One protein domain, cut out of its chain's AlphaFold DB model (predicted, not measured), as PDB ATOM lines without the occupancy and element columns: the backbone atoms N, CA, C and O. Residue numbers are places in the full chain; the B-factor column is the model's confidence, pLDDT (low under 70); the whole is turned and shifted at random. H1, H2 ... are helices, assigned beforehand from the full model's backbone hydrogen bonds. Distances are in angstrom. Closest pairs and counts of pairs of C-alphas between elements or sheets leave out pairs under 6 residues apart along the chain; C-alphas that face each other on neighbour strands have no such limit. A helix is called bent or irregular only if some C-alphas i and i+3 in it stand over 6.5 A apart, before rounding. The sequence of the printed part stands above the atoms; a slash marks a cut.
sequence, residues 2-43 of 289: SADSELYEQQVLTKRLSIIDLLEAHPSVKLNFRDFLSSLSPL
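Overview. This is residues 2 to 43 of the 289 residues of an uncharacterized protein of Botrytis tulipae (UniProt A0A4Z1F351). Three short helices are strung along an open, loosely folded stretch with no packed core: H1 lies at one end of the longest axis, while H2 and H3 lie toward the other end, joined by a wide turn of residues 26 to 32. No helix touches another, and residues 2 to 11, most of them in H1, stick out as an arm. The printed part has 42 residues with three named helices, in the order H1, H2, H3, and no named strand; its class is all helix. The whole is loose, with a radius of gyration of the C-alphas of 12.1 A, and spans 31 by 27 by 17 A.

Arrangement. H1, residues 3 to 13, is the longest helix, and its residues 3 to 11 stand free together with Ser 2. H2, residues 19 to 25, is apart from H1 and follows it after a tight link of 5 residues. H3, residues 33 to 39, is apart from H1. H2 and H3 are only just apart, closest at 8.2 A, and a short link of 7 residues joins them. In H1, H2 and H3 every O i to N i+4 pair is within hydrogen-bond range.

Along the chain. H1 begins at C-alpha 3 (3.655, -10.429, 58.596) and measures 14.8 A from first to last C-alpha. It is neither bent nor irregular, but only just: C-alphas 10 and 13 are 6.2 A apart. H2 measures 10.0 A, from C-alpha 19 at (-5.833, -14.352, 39.481). H3 measures 9.9 A and ends at C-alpha 39 (-11.203, -20.379, 41.868).

Size, cuts and confidence. The two C-alphas farthest apart, those of Ser 2 and Phe 33, are 32.0 A apart. Residues 24 to 30 also stand free. The printed part has no cut and no long link. Mean pLDDT of the printed part is 92.2, and no printed residue is under 70.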
ATOM      1  N   SER A   2      -0.243 -11.170  61.475       77.81
ATOM      2  CA  SER A   2       1.002 -11.819  61.021       77.81
ATOM      3  C   SER A   2       1.625 -11.023  59.867       77.81
ATOM      4  O   SER A   2       0.898 -10.373  59.118       77.81
ATOM      5  N   ALA A   3       2.950 -11.093  59.699       76.81
ATOM      6  CA  ALA A   3       3.655 -10.429  58.596       76.81
ATOM      7  C   ALA A   3       3.086 -10.818  57.211       76.81
ATOM      8  O   ALA A   3       2.977  -9.979  56.321       76.81
ATOM      9  N   ASP A   4       2.620 -12.063  57.064       83.75
ATOM     10  CA  ASP A   4       1.974 -12.555  55.840       83.75
ATOM     11  C   ASP A   4       0.632 -11.868  55.552       83.75
ATOM     12  O   ASP A   4       0.286 -11.621  54.396       83.75
ATOM     13  N   SER A   5      -0.122 -11.513  56.599       88.44
ATOM     14  CA  SER A   5      -1.392 -10.797  56.458       88.44
ATOM     15  C   SER A   5      -1.176  -9.370  55.960       88.44
ATOM     16  O   SER A   5      -1.955  -8.886  55.142       88.44
ATOM     17  N   GLU A   6      -0.125  -8.699  56.432       91.94
ATOM     18  CA  GLU A   6       0.215  -7.341  55.990       91.94
ATOM     19  C   GLU A   6       0.722  -7.336  54.546       91.94
ATOM     20  O   GLU A   6       0.324  -6.482  53.750       91.94
ATOM     21  N   LEU A   7       1.536  -8.328  54.174       93.25
ATOM     22  CA  LEU A   7       2.012  -8.470  52.802       93.25
ATOM     23  C   LEU A   7       0.854  -8.722  51.826       93.25
ATOM     24  O   LEU A   7       0.807  -8.100  50.762       93.25
ATOM     25  N   TYR A   8      -0.097  -9.587  52.190       93.31
ATOM     26  CA  TYR A   8      -1.281  -9.858  51.371       93.31
ATOM     27  C   TYR A   8      -2.158  -8.609  51.192       93.31
ATOM     28  O   TYR A   8      -2.568  -8.293  50.073       93.31
ATOM     29  N   GLU A   9      -2.394  -7.847  52.262       94.00
ATOM     30  CA  GLU A   9      -3.152  -6.589  52.206       94.00
ATOM     31  C   GLU A   9      -2.519  -5.586  51.224       94.00
ATOM     32  O   GLU A   9      -3.200  -5.005  50.370       94.00
ATOM     33  N   GLN A  10      -1.199  -5.408  51.305       93.25
ATOM     34  CA  GLN A  10      -0.472  -4.430  50.495       93.25
ATOM     35  C   GLN A  10      -0.313  -4.867  49.035       93.25
ATOM     36  O   GLN A  10      -0.476  -4.055  48.121       93.25
ATOM     37  N   GLN A  11       0.028  -6.135  48.798       92.06
ATOM     38  CA  GLN A  11       0.371  -6.624  47.461       92.06
ATOM     39  C   GLN A  11      -0.842  -7.121  46.676       92.06
ATOM     40  O   GLN A  11      -0.815  -7.071  45.448       92.06
ATOM     41  N   VAL A  12      -1.904  -7.573  47.350       93.06
ATOM     42  CA  VAL A  12      -3.084  -8.154  46.693       93.06
ATOM     43  C   VAL A  12      -4.294  -7.239  46.822       93.06
ATOM     44  O   VAL A  12      -4.808  -6.767  45.808       93.06
ATOM     45  N   LEU A  13      -4.745  -6.941  48.044       93.62
ATOM     46  CA  LEU A  13      -6.017  -6.234  48.254       93.62
ATOM     47  C   LEU A  13      -5.952  -4.769  47.818       93.62
ATOM     48  O   LEU A  13      -6.800  -4.314  47.045       93.62
ATOM     49  N   THR A  14      -4.906  -4.053  48.233       93.25
ATOM     50  CA  THR A  14      -4.701  -2.638  47.882       93.25
ATOM     51  C   THR A  14      -4.500  -2.454  46.377       93.25
ATOM     52  O   THR A  14      -5.086  -1.557  45.771       93.25
ATOM     53  N   LYS A  15      -3.723  -3.346  45.748       94.12
ATOM     54  CA  LYS A  15      -3.474  -3.343  44.296       94.12
ATOM     55  C   LYS A  15      -4.616  -3.935  43.472       94.12
ATOM     56  O   LYS A  15      -4.574  -3.866  42.247       94.12
ATOM     57  N   ARG A  16      -5.640  -4.505  44.119       94.31
ATOM     58  CA  ARG A  16      -6.749  -5.227  43.471       94.31
ATOM     59  C   ARG A  16      -6.262  -6.303  42.497       94.31
ATOM     60  O   ARG A  16      -6.845  -6.480  41.429       94.31
ATOM     61  N   LEU A  17      -5.192  -6.993  42.876       93.56
ATOM     62  CA  LEU A  17      -4.551  -7.999  42.045       93.56
ATOM     63  C   LEU A  17      -5.499  -9.186  41.839       93.56
ATOM     64  O   LEU A  17      -6.022  -9.750  42.804       93.56
ATOM     65  N   SER A  18      -5.738  -9.552  40.585       91.88
ATOM     66  CA  SER A  18      -6.592 -10.676  40.214       91.88
ATOM     67  C   SER A  18      -5.778 -11.934  39.911       91.88
ATOM     68  O   SER A  18      -4.564 -11.899  39.718       91.88
ATOM     69  N   ILE A  19      -6.465 -13.076  39.841       92.44
ATOM     70  CA  ILE A  19      -5.833 -14.352  39.481       92.44
ATOM     71  C   ILE A  19      -5.260 -14.291  38.061       92.44
ATOM     72  O   ILE A  19      -4.191 -14.842  37.824       92.44
ATOM     73  N   ILE A  20      -5.931 -13.606  37.125       91.19
ATOM     74  CA  ILE A  20      -5.420 -13.487  35.757       91.19
ATOM     75  C   ILE A  20      -4.140 -12.641  35.714       91.19
ATOM     76  O   ILE A  20      -3.185 -13.070  35.077       91.19
ATOM     77  N   ASP A  21      -4.062 -11.548  36.487       92.12
ATOM     78  CA  ASP A  21      -2.835 -10.738  36.588       92.12
ATOM     79  C   ASP A  21      -1.643 -11.592  37.069       92.12
ATOM     80  O   ASP A  21      -0.533 -11.481  36.552       92.12
ATOM     81  N   LEU A  22      -1.869 -12.479  38.048       91.81
ATOM     82  CA  LEU A  22      -0.834 -13.380  38.569       91.81
ATOM     83  C   LEU A  22      -0.371 -14.404  37.528       91.81
ATOM     84  O   LEU A  22       0.823 -14.686  37.441       91.81
ATOM     85  N   LEU A  23      -1.296 -14.972  36.753       92.69
ATOM     86  CA  LEU A  23      -0.966 -15.953  35.716       92.69
ATOM     87  C   LEU A  23      -0.213 -15.311  34.544       92.69
ATOM     88  O   LEU A  23       0.713 -15.921  34.013       92.69
ATOM     89  N   GLU A  24      -0.569 -14.080  34.172       90.75
ATOM     90  CA  GLU A  24       0.138 -13.311  33.141       90.75
ATOM     91  C   GLU A  24       1.545 -12.904  33.597       90.75
ATOM     92  O   GLU A  24       2.503 -13.026  32.832       90.75
ATOM     93  N   ALA A  25       1.697 -12.482  34.857       91.44
ATOM     94  CA  ALA A  25       2.995 -12.132  35.436       91.44
ATOM     95  C   ALA A  25       3.900 -13.353  35.690       91.44
ATOM     96  O   ALA A  25       5.128 -13.224  35.687       91.44
ATOM     97  N   HIS A  26       3.320 -14.542  35.892       93.44
ATOM     98  CA  HIS A  26       4.052 -15.777  36.187       93.44
ATOM     99  C   HIS A  26       3.668 -16.937  35.247       93.44
ATOM    100  O   HIS A  26       3.071 -17.920  35.695       93.44
ATOM    101  N   PRO A  27       4.097 -16.913  33.966       93.12
ATOM    102  CA  PRO A  27       3.724 -17.932  32.974       93.12
ATOM    103  C   PRO A  27       4.180 -19.365  33.297       93.12
ATOM    104  O   PRO A  27       3.724 -20.322  32.675       93.12
ATOM    105  N   SER A  28       5.104 -19.539  34.249       96.62
ATOM    106  CA  SER A  28       5.550 -20.854  34.724       96.62
ATOM    107  C   SER A  28       4.520 -21.559  35.615       96.62
ATOM    108  O   SER A  28       4.607 -22.778  35.794       96.62
ATOM    109  N   VAL A  29       3.543 -20.827  36.164       94.88
ATOM    110  CA  VAL A  29       2.465 -21.378  36.992       94.88
ATOM    111  C   VAL A  29       1.510 -22.185  36.117       94.88
ATOM    112  O   VAL A  29       0.792 -21.655  35.273       94.88
ATOM    113  N   LYS A  30       1.473 -23.500  36.342       91.75
ATOM    114  CA  LYS A  30       0.597 -24.420  35.609       91.75
ATOM    115  C   LYS A  30      -0.745 -24.576  36.323       91.75
ATOM    116  O   LYS A  30      -0.963 -25.565  37.018       91.75
ATOM    117  N   LEU A  31      -1.644 -23.611  36.141       93.50
ATOM    118  CA  LEU A  31      -3.040 -23.732  36.568       93.50
ATOM    119  C   LEU A  31      -3.887 -24.223  35.391       93.50
ATOM    120  O   LEU A  31      -3.942 -23.572  34.347       93.50
ATOM    121  N   ASN A  32      -4.537 -25.380  35.527       94.56
ATOM    122  CA  ASN A  32      -5.432 -25.850  34.472       94.56
ATOM    123  C   ASN A  32      -6.737 -25.031  34.458       94.56
ATOM    124  O   ASN A  32      -7.125 -24.409  35.447       94.56
ATOM    125  N   PHE A  33      -7.443 -25.056  33.328       93.88
ATOM    126  CA  PHE A  33      -8.644 -24.243  33.137       93.88
ATOM    127  C   PHE A  33      -9.779 -24.573  34.123       93.88
ATOM    128  O   PHE A  33     -10.509 -23.677  34.540       93.88
ATOM    129  N   ARG A  34      -9.921 -25.841  34.537       96.31
ATOM    130  CA  ARG A  34     -10.946 -26.256  35.509       96.31
ATOM    131  C   ARG A  34     -10.690 -25.628  36.876       96.31
ATOM    132  O   ARG A  34     -11.621 -25.101  37.483       96.31
ATOM    133  N   ASP A  35      -9.449 -25.681  37.340       94.69
ATOM    134  CA  ASP A  35      -9.061 -25.139  38.642       94.69
ATOM    135  C   ASP A  35      -9.135 -23.612  38.628       94.69
ATOM    136  O   ASP A  35      -9.638 -23.013  39.578       94.69
ATOM    137  N   PHE A  36      -8.757 -22.982  37.506       94.69
ATOM    138  CA  PHE A  36      -8.983 -21.555  37.286       94.69
ATOM    139  C   PHE A  36     -10.463 -21.197  37.438       94.69
ATOM    140  O   PHE A  36     -10.796 -20.376  38.287       94.69
ATOM    141  N   LEU A  37     -11.369 -21.847  36.700       94.69
ATOM    142  CA  LEU A  37     -12.806 -21.570  36.813       94.69
ATOM    143  C   LEU A  37     -13.339 -21.804  38.231       94.69
ATOM    144  O   LEU A  37     -14.142 -21.010  38.717       94.69
ATOM    145  N   SER A  38     -12.871 -22.857  38.900       94.19
ATOM    146  CA  SER A  38     -13.289 -23.201  40.266       94.19
ATOM    147  C   SER A  38     -12.795 -22.192  41.309       94.19
ATOM    148  O   SER A  38     -13.400 -22.070  42.371       94.19
ATOM    149  N   SER A  39     -11.725 -21.449  41.008       92.50
ATOM    150  CA  SER A  39     -11.203 -20.379  41.868       92.50
ATOM    151  C   SER A  39     -11.971 -19.056  41.749       92.50
ATOM    152  O   SER A  39     -11.839 -18.182  42.610       92.50
ATOM    153  N   LEU A  40     -12.780 -18.882  40.697       93.69
ATOM    154  CA  LEU A  40     -13.499 -17.637  40.449       93.69
ATOM    155  C   LEU A  40     -14.790 -17.554  41.264       93.69
ATOM    156  O   LEU A  40     -15.563 -18.501  41.384       93.69
ATOM    157  N   SER A  41     -15.077 -16.354  41.764       93.00
ATOM    158  CA  SER A  41     -16.389 -16.056  42.335       93.00
ATOM    159  C   SER A  41     -17.444 -15.903  41.230       93.00
ATOM    160  O   SER A  41     -17.160 -15.264  40.211       93.00
ATOM    161  N   PRO A  42     -18.685 -16.382  41.441       93.38
ATOM    162  CA  PRO A  42     -19.787 -16.129  40.524       93.38
ATOM    163  C   PRO A  42     -19.983 -14.636  40.237       93.38
ATOM    164  O   PRO A  42     -19.804 -13.775  41.110       93.38
ATOM    165  N   LEU A  43     -20.397 -14.321  39.007       93.62
ATOM    166  CA  LEU A  43     -20.639 -12.942  38.603       93.62
ATOM    167  C   LEU A  43     -21.781 -12.336  39.430       93.62
ATOM    168  O   LEU A  43     -22.927 -12.774  39.372       93.62
TER     169      LEU A  43